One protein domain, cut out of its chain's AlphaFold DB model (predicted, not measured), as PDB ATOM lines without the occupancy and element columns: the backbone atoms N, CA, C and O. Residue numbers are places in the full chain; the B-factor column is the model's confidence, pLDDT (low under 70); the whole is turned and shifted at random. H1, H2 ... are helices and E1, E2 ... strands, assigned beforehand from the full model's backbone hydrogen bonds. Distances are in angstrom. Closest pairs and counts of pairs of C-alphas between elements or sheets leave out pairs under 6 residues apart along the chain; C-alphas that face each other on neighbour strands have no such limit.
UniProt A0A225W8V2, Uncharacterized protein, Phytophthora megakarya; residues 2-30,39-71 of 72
ATOM      1  N   ILE A   2     -33.598  24.317 -47.522       52.53
ATOM      2  CA  ILE A   2     -34.843  24.606 -46.764       52.53
ATOM      3  C   ILE A   2     -35.419  26.009 -47.037       52.53
ATOM      4  O   ILE A   2     -36.612  26.145 -47.298       52.53
ATOM      5  N   LYS A   3     -34.564  27.042 -47.063       54.78
ATOM      6  CA  LYS A   3     -34.966  28.431 -47.352       54.78
ATOM      7  C   LYS A   3     -35.730  28.589 -48.666       54.78
ATOM      8  O   LYS A   3     -36.727  29.297 -48.700       54.78
ATOM      9  N   GLN A   4     -35.262  27.947 -49.733       55.94
ATOM     10  CA  GLN A   4     -35.865  28.085 -51.059       55.94
ATOM     11  C   GLN A   4     -37.261  27.449 -51.099       55.94
ATOM     12  O   GLN A   4     -38.215  28.078 -51.543       55.94
ATOM     13  N   ARG A   5     -37.396  26.258 -50.500       58.88
ATOM     14  CA  ARG A   5     -38.643  25.483 -50.470       58.88
ATOM     15  C   ARG A   5     -39.792  26.182 -49.735       58.88
ATOM     16  O   ARG A   5     -40.940  26.031 -50.139       58.88
ATOM     17  N   PHE A   6     -39.497  26.922 -48.666       67.25
ATOM     18  CA  PHE A   6     -40.519  27.668 -47.925       67.25
ATOM     19  C   PHE A   6     -40.764  29.065 -48.497       67.25
ATOM     20  O   PHE A   6     -41.909  29.498 -48.537       67.25
ATOM     21  N   ARG A   7     -39.723  29.755 -48.985       67.62
ATOM     22  CA  ARG A   7     -39.847  31.130 -49.491       67.62
ATOM     23  C   ARG A   7     -40.677  31.216 -50.771       67.62
ATOM     24  O   ARG A   7     -41.509  32.102 -50.868       67.62
ATOM     25  N   GLU A   8     -40.505  30.278 -51.704       74.62
ATOM     26  CA  GLU A   8     -41.276  30.243 -52.962       74.62
ATOM     27  C   GLU A   8     -42.775  29.982 -52.731       74.62
ATOM     28  O   GLU A   8     -43.617  30.471 -53.480       74.62
ATOM     29  N   ARG A   9     -43.121  29.241 -51.670       73.38
ATOM     30  CA  ARG A   9     -44.511  28.923 -51.306       73.38
ATOM     31  C   ARG A   9     -45.144  29.916 -50.334       73.38
ATOM     32  O   ARG A   9     -46.358  29.889 -50.166       73.38
ATOM     33  N   TYR A  10     -44.354  30.773 -49.687       73.94
ATOM     34  CA  TYR A  10     -44.851  31.643 -48.620       73.94
ATOM     35  C   TYR A  10     -45.901  32.640 -49.112       73.94
ATOM     36  O   TYR A  10     -46.900  32.864 -48.435       73.94
ATOM     37  N   ASP A  11     -45.693  33.199 -50.306       77.44
ATOM     38  CA  ASP A  11     -46.579  34.222 -50.872       77.44
ATOM     39  C   ASP A  11     -47.902  33.641 -51.399       77.44
ATOM     40  O   ASP A  11     -48.885  34.366 -51.529       77.44
ATOM     41  N   THR A  12     -47.948  32.337 -51.689       83.75
ATOM     42  CA  THR A  12     -49.128  31.647 -52.244       83.75
ATOM     43  C   THR A  12     -49.881  30.797 -51.225       83.75
ATOM     44  O   THR A  12     -51.074  30.566 -51.402       83.75
ATOM     45  N   ASP A  13     -49.215  30.326 -50.170       81.00
ATOM     46  CA  ASP A  13     -49.771  29.364 -49.214       81.00
ATOM     47  C   ASP A  13     -49.129  29.542 -47.828       81.00
ATOM     48  O   ASP A  13     -48.435  28.674 -47.283       81.00
ATOM     49  N   ARG A  14     -49.315  30.748 -47.285       75.56
ATOM     50  CA  ARG A  14     -48.668  31.208 -46.054       75.56
ATOM     51  C   ARG A  14     -49.028  30.353 -44.841       75.56
ATOM     52  O   ARG A  14     -48.148  30.062 -44.037       75.56
ATOM     53  N   ASP A  15     -50.285  29.935 -44.726       72.94
ATOM     54  CA  ASP A  15     -50.782  29.177 -43.571       72.94
ATOM     55  C   ASP A  15     -50.200  27.762 -43.532       72.94
ATOM     56  O   ASP A  15     -49.698  27.330 -42.493       72.94
ATOM     57  N   THR A  16     -50.148  27.066 -44.672       77.19
ATOM     58  CA  THR A  16     -49.505  25.746 -44.744       77.19
ATOM     59  C   THR A  16     -48.014  25.847 -44.453       77.19
ATOM     60  O   THR A  16     -47.465  25.012 -43.734       77.19
ATOM     61  N   VAL A  17     -47.338  26.879 -44.971       76.31
ATOM     62  CA  VAL A  17     -45.923  27.094 -44.656       76.31
ATOM     63  C   VAL A  17     -45.736  27.371 -43.166       76.31
ATOM     64  O   VAL A  17     -44.905  26.711 -42.547       76.31
ATOM     65  N   ASN A  18     -46.519  28.276 -42.576       72.44
ATOM     66  CA  ASN A  18     -46.449  28.587 -41.149       72.44
ATOM     67  C   ASN A  18     -46.695  27.346 -40.277       72.44
ATOM     68  O   ASN A  18     -45.961  27.150 -39.316       72.44
ATOM     69  N   SER A  19     -47.627  26.462 -40.655       70.69
ATOM     70  CA  SER A  19     -47.888  25.213 -39.916       70.69
ATOM     71  C   SER A  19     -46.688  24.254 -39.879       70.69
ATOM     72  O   SER A  19     -46.560  23.437 -38.969       70.69
ATOM     73  N   GLY A  20     -45.780  24.355 -40.858       69.31
ATOM     74  CA  GLY A  20     -44.533  23.590 -40.913       69.31
ATOM     75  C   GLY A  20     -43.331  24.300 -40.286       69.31
ATOM     76  O   GLY A  20     -42.231  23.743 -40.300       69.31
ATOM     77  N   LEU A  21     -43.506  25.524 -39.778       68.81
ATOM     78  CA  LEU A  21     -42.442  26.343 -39.209       68.81
ATOM     79  C   LEU A  21     -42.641  26.529 -37.704       68.81
ATOM     80  O   LEU A  21     -43.729  26.820 -37.217       68.81
ATOM     81  N   LEU A  22     -41.542  26.448 -36.957       67.00
ATOM     82  CA  LEU A  22     -41.508  26.930 -35.583       67.00
ATOM     83  C   LEU A  22     -41.222  28.435 -35.613       67.00
ATOM     84  O   LEU A  22     -40.134  28.850 -36.012       67.00
ATOM     85  N   THR A  23     -42.190  29.252 -35.197       66.69
ATOM     86  CA  THR A  23     -41.987  30.702 -35.088       66.69
ATOM     87  C   THR A  23     -41.501  31.049 -33.687       66.69
ATOM     88  O   THR A  23     -42.212  30.847 -32.703       66.69
ATOM     89  N   CYS A  24     -40.293  31.604 -33.596       67.00
ATOM     90  CA  CYS A  24     -39.688  32.046 -32.342       67.00
ATOM     91  C   CYS A  24     -39.649  33.577 -32.305       67.00
ATOM     92  O   CYS A  24     -39.167  34.207 -33.243       67.00
ATOM     93  N   THR A  25     -40.132  34.182 -31.218       70.19
ATOM     94  CA  THR A  25     -39.959  35.623 -30.967       70.19
ATOM     95  C   THR A  25     -38.818  35.821 -29.980       70.19
ATOM     96  O   THR A  25     -38.832  35.241 -28.893       70.19
ATOM     97  N   MET A  26     -37.839  36.642 -30.351       69.50
ATOM     98  CA  MET A  26     -36.695  36.978 -29.505       69.50
ATOM     99  C   MET A  26     -36.894  38.363 -28.887       69.50
ATOM    100  O   MET A  26     -37.301  39.299 -29.570       69.50
ATOM    101  N   TRP A  27     -36.608  38.484 -27.593       71.62
ATOM    102  CA  TRP A  27     -36.726  39.730 -26.831       71.62
ATOM    103  C   TRP A  27     -35.334  40.229 -26.432       71.62
ATOM    104  O   TRP A  27     -34.426  39.421 -26.253       71.62
ATOM    105  N   ASN A  28     -35.188  41.543 -26.231       74.06
ATOM    106  CA  ASN A  28     -33.944  42.197 -25.787       74.06
ATOM    107  C   ASN A  28     -32.735  42.005 -26.724       74.06
ATOM    108  O   ASN A  28     -31.596  41.980 -26.270       74.06
ATOM    109  N   THR A  29     -32.981  41.876 -28.023       74.44
ATOM    110  CA  THR A  29     -31.956  41.856 -29.071       74.44
ATOM    111  C   THR A  29     -32.434  42.713 -30.241       74.44
ATOM    112  O   THR A  29     -33.640  42.947 -30.384       74.44
ATOM    113  N   THR A  30     -31.510  43.202 -31.056       78.25
ATOM    114  CA  THR A  30     -31.806  43.940 -32.284       78.25
ATOM    115  C   THR A  30     -31.558  43.041 -33.490       78.25
ATOM    116  O   THR A  30     -30.759  42.111 -33.430       78.25
ATOM    117  N   PRO A  39     -29.028  34.693 -41.327       76.12
ATOM    118  CA  PRO A  39     -30.206  34.183 -41.999       76.12
ATOM    119  C   PRO A  39     -29.904  32.873 -42.736       76.12
ATOM    120  O   PRO A  39     -29.136  32.846 -43.699       76.12
ATOM    121  N   GLY A  40     -30.632  31.806 -42.399       71.25
ATOM    122  CA  GLY A  40     -30.525  30.496 -43.059       71.25
ATOM    123  C   GLY A  40     -29.668  29.470 -42.337       71.25
ATOM    124  O   GLY A  40     -29.642  28.326 -42.786       71.25
ATOM    125  N   THR A  41     -29.038  29.861 -41.237       76.44
ATOM    126  CA  THR A  41     -28.383  28.947 -40.315       76.44
ATOM    127  C   THR A  41     -29.403  28.011 -39.663       76.44
ATOM    128  O   THR A  41     -30.522  28.409 -39.326       76.44
ATOM    129  N   VAL A  42     -29.020  26.742 -39.511       75.88
ATOM    130  CA  VAL A  42     -29.812  25.749 -38.782       75.88
ATOM    131  C   VAL A  42     -29.543  25.930 -37.293       75.88
ATOM    132  O   VAL A  42     -28.407  25.802 -36.845       75.88
ATOM    133  N   VAL A  43     -30.594  26.231 -36.536       76.25
ATOM    134  CA  VAL A  43     -30.531  26.372 -35.079       76.25
ATOM    135  C   VAL A  43     -30.990  25.069 -34.441       76.25
ATOM    136  O   VAL A  43     -32.070  24.566 -34.758       76.25
ATOM    137  N   THR A  44     -30.182  24.537 -33.531       76.50
ATOM    138  CA  THR A  44     -30.470  23.316 -32.785       76.50
ATOM    139  C   THR A  44     -30.826  23.654 -31.344       76.50
ATOM    140  O   THR A  44     -30.172  24.460 -30.681       76.50
ATOM    141  N   ARG A  45     -31.873  22.999 -30.841       73.38
ATOM    142  CA  ARG A  45     -32.210  22.960 -29.422       73.38
ATOM    143  C   ARG A  45     -32.430  21.513 -29.022       73.38
ATOM    144  O   ARG A  45     -33.267  20.844 -29.619       73.38
ATOM    145  N   THR A  46     -31.682  21.033 -28.036       67.00
ATOM    146  CA  THR A  46     -31.781  19.640 -27.579       67.00
ATOM    147  C   THR A  46     -32.988  19.406 -26.679       67.00
ATOM    148  O   THR A  46     -33.587  18.337 -26.754       67.00
ATOM    149  N   ASP A  47     -33.405  20.417 -25.907       69.62
ATOM    150  CA  ASP A  47     -34.443  20.250 -24.890       69.62
ATOM    151  C   ASP A  47     -35.612  21.219 -25.095       69.62
ATOM    152  O   ASP A  47     -35.507  22.436 -24.905       69.62
ATOM    153  N   TYR A  48     -36.765  20.656 -25.450       66.94
ATOM    154  CA  TYR A  48     -38.032  21.373 -25.485       66.94
ATOM    155  C   TYR A  48     -38.842  21.041 -24.233       66.94
ATOM    156  O   TYR A  48     -39.248  19.900 -24.028       66.94
ATOM    157  N   SER A  49     -39.131  22.049 -23.412       61.34
ATOM    158  CA  SER A  49     -40.150  21.953 -22.366       61.34
ATOM    159  C   SER A  49     -41.367  22.783 -22.772       61.34
ATOM    160  O   SER A  49     -41.231  23.896 -23.276       61.34
ATOM    161  N   ASN A  50     -42.566  22.238 -22.554       62.38
ATOM    162  CA  ASN A  50     -43.842  22.939 -22.746       62.38
ATOM    163  C   ASN A  50     -44.150  23.399 -24.184       62.38
ATOM    164  O   ASN A  50     -44.705  24.483 -24.363       62.38
ATOM    165  N   LEU A  51     -43.849  22.581 -25.202       67.81
ATOM    166  CA  LEU A  51     -44.410  22.815 -26.537       67.81
ATOM    167  C   LEU A  51     -45.936  22.773 -26.439       67.81
ATOM    168  O   LEU A  51     -46.517  21.758 -26.051       67.81
ATOM    169  N   LYS A  52     -46.578  23.892 -26.763       65.44
ATOM    170  CA  LYS A  52     -48.029  23.990 -26.876       65.44
ATOM    171  C   LYS A  52     -48.374  24.465 -28.274       65.44
ATOM    172  O   LYS A  52     -47.690  25.319 -28.840       65.44
ATOM    173  N   LEU A  53     -49.445  23.899 -28.814       66.06
ATOM    174  CA  LEU A  53     -50.076  24.442 -30.000       66.06
ATOM    175  C   LEU A  53     -50.876  25.676 -29.580       66.06
ATOM    176  O   LEU A  53     -51.701  25.631 -28.667       66.06
ATOM    177  N   PHE A  54     -50.594  26.793 -30.223       65.75
ATOM    178  CA  PHE A  54     -51.426  27.973 -30.227       65.75
ATOM    179  C   PHE A  54     -52.500  27.779 -31.298       65.75
ATOM    180  O   PHE A  54     -52.185  27.470 -32.445       65.75
ATOM    181  N   ARG A  55     -53.772  27.935 -30.906       68.69
ATOM    182  CA  ARG A  55     -54.947  27.758 -31.785       68.69
ATOM    183  C   ARG A  55     -55.007  26.405 -32.511       68.69
ATOM    184  O   ARG A  55     -55.574  26.328 -33.590       68.69
ATOM    185  N   ASP A  56     -54.409  25.365 -31.932       70.06
ATOM    186  CA  ASP A  56     -54.309  24.018 -32.517       70.06
ATOM    187  C   ASP A  56     -53.562  23.941 -33.865       70.06
ATOM    188  O   ASP A  56     -53.482  22.870 -34.464       70.06
ATOM    189  N   THR A  57     -52.967  25.048 -34.321       66.44
ATOM    190  CA  THR A  57     -52.320  25.165 -35.637       66.44
ATOM    191  C   THR A  57     -50.841  25.506 -35.549       66.44
ATOM    192  O   THR A  57     -50.058  25.010 -36.352       66.44
ATOM    193  N   ASP A  58     -50.439  26.312 -34.564       63.00
ATOM    194  CA  ASP A  58     -49.104  26.906 -34.540       63.00
ATOM    195  C   ASP A  58     -48.326  26.451 -33.314       63.00
ATOM    196  O   ASP A  58     -48.718  26.702 -32.178       63.00
ATOM    197  N   CYS A  59     -47.179  25.809 -33.504       65.88
ATOM    198  CA  CYS A  59     -46.318  25.487 -32.375       65.88
ATOM    199  C   CYS A  59     -45.610  26.765 -31.900       65.88
ATOM    200  O   CYS A  59     -44.789  27.330 -32.622       65.88
ATOM    201  N   GLN A  60     -45.926  27.231 -30.689       65.19
ATOM    202  CA  GLN A  60     -45.204  28.338 -30.065       65.19
ATOM    203  C   GLN A  60     -44.209  27.791 -29.048       65.19
ATOM    204  O   GLN A  60     -44.568  27.059 -28.124       65.19
ATOM    205  N   ALA A  61     -42.946  28.179 -29.211       70.25
ATOM    206  CA  ALA A  61     -41.891  27.895 -28.255       70.25
ATOM    207  C   ALA A  61     -41.274  29.206 -27.767       70.25
ATOM    208  O   ALA A  61     -40.872  30.055 -28.561       70.25
ATOM    209  N   THR A  62     -41.157  29.337 -26.447       69.69
ATOM    210  CA  THR A  62     -40.444  30.445 -25.804       69.69
ATOM    211  C   THR A  62     -39.211  29.887 -25.114       69.69
ATOM    212  O   THR A  62     -39.314  28.962 -24.305       69.69
ATOM    213  N   PHE A  63     -38.039  30.437 -25.422       72.44
ATOM    214  CA  PHE A  63     -36.777  30.037 -24.805       72.44
ATOM    215  C   PHE A  63     -35.751  31.156 -24.807       72.44
ATOM    216  O   PHE A  63     -35.900  32.147 -25.520       72.44
ATOM    217  N   LYS A  64     -34.719  31.017 -23.970       76.56
ATOM    218  CA  LYS A  64     -33.627  31.988 -23.912       76.56
ATOM    219  C   LYS A  64     -32.645  31.697 -25.041       76.56
ATOM    220  O   LYS A  64     -32.384  30.536 -25.334       76.56
ATOM    221  N   LEU A  65     -32.050  32.742 -25.619       76.00
ATOM    222  CA  LEU A  65     -31.050  32.606 -26.686       76.00
ATOM    223  C   LEU A  65     -29.871  31.708 -26.277       76.00
ATOM    224  O   LEU A  65     -29.415  30.889 -27.055       76.00
ATOM    225  N   ARG A  66     -29.440  31.779 -25.014       78.56
ATOM    226  CA  ARG A  66     -28.379  30.914 -24.469       78.56
ATOM    227  C   ARG A  66     -28.711  29.410 -24.474       78.56
ATOM    228  O   ARG A  66     -27.826  28.605 -24.218       78.56
ATOM    229  N   ASP A  67     -29.982  29.051 -24.663       78.44
ATOM    230  CA  ASP A  67     -30.458  27.666 -24.649       78.44
ATOM    231  C   ASP A  67     -30.526  27.075 -26.075       78.44
ATOM    232  O   ASP A  67     -31.048  25.975 -26.252       78.44
ATOM    233  N   VAL A  68     -30.054  27.804 -27.095       79.00
ATOM    234  CA  VAL A  68     -29.944  27.329 -28.479       79.00
ATOM    235  C   VAL A  68     -28.516  27.437 -28.987       79.00
ATOM    236  O   VAL A  68     -27.772  28.335 -28.603       79.00
ATOM    237  N   THR A  69     -28.146  26.511 -29.865       81.50
ATOM    238  CA  THR A  69     -26.837  26.475 -30.513       81.50
ATOM    239  C   THR A  69     -27.008  26.462 -32.020       81.50
ATOM    240  O   THR A  69     -28.024  26.004 -32.550       81.50
ATOM    241  N   TRP A  70     -26.023  26.980 -32.733       84.00
ATOM    242  CA  TRP A  70     -25.984  26.910 -34.182       84.00
ATOM    243  C   TRP A  70     -24.544  26.902 -34.669       84.00
ATOM    244  O   TRP A  70     -23.659  27.447 -34.010       84.00
ATOM    245  N   ASP A  71     -24.336  26.290 -35.830       71.06
ATOM    246  CA  ASP A  71     -23.049  26.326 -36.510       71.06
ATOM    247  C   ASP A  71     -22.951  27.646 -37.286       71.06
ATOM    248  O   ASP A  71     -23.837  27.982 -38.081       71.06
TER     249      ASP A  71
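What this domain is: This is residues 2 to 30 and 39 to 71 of the 72 residues of an uncharacterized protein of Phytophthora megakarya (UniProt A0A225W8V2). Little regular structure is here: a small two-stranded hairpin, E1 and E2, and two short helices, H1 and H2, are joined to long loops, where residues 43 to 44 pair with 69 to 70, antiparallel. The 62 printed residues hold, in order, H1, H2, E1 and E2, a mixed class with only 21 residues in named elements. The whole is only just loose, close to compact, with a radius of gyration of the C-alphas of 13.1 A and spans of 34 by 29 by 23 A.

How they stand to each other: Look first at E1, residues 52 to 54, and E2, residues 58 to 60: this antiparallel hairpin has N 54 and O 58 at 2.7 A. From Asp 58 go to Ser 19 in H2, residues 14 to 19; their C-alphas, the closest of E2 and H2, are 5.8 A apart. H1, residues 2 to 10, only just touches H2, with 3 pairs of C-alphas within 8 A, the closest Tyr 10 and Val 17 at 6.1 A; they run opposite ways at a steep tilt of 47 degrees. H1 is apart from both strands. Every O i to N i+4 pair is within hydrogen-bond range in H2, and 4 of 5 in H1.

Where its parts are: Find C-alpha 2 at (-34.843, 24.606, -46.764); H1 runs 12.4 A from there, and H2 8.6 A. E2 ends at C-alpha 60, (-45.204, 28.338, -30.065).

The domain as a whole: Residues 31 to 38 are not printed; C-alphas 30 and 39 are 13.9 A apart. Mean pLDDT of the printed part is 70.9, with 27 residues under 70, among them 46 to 55.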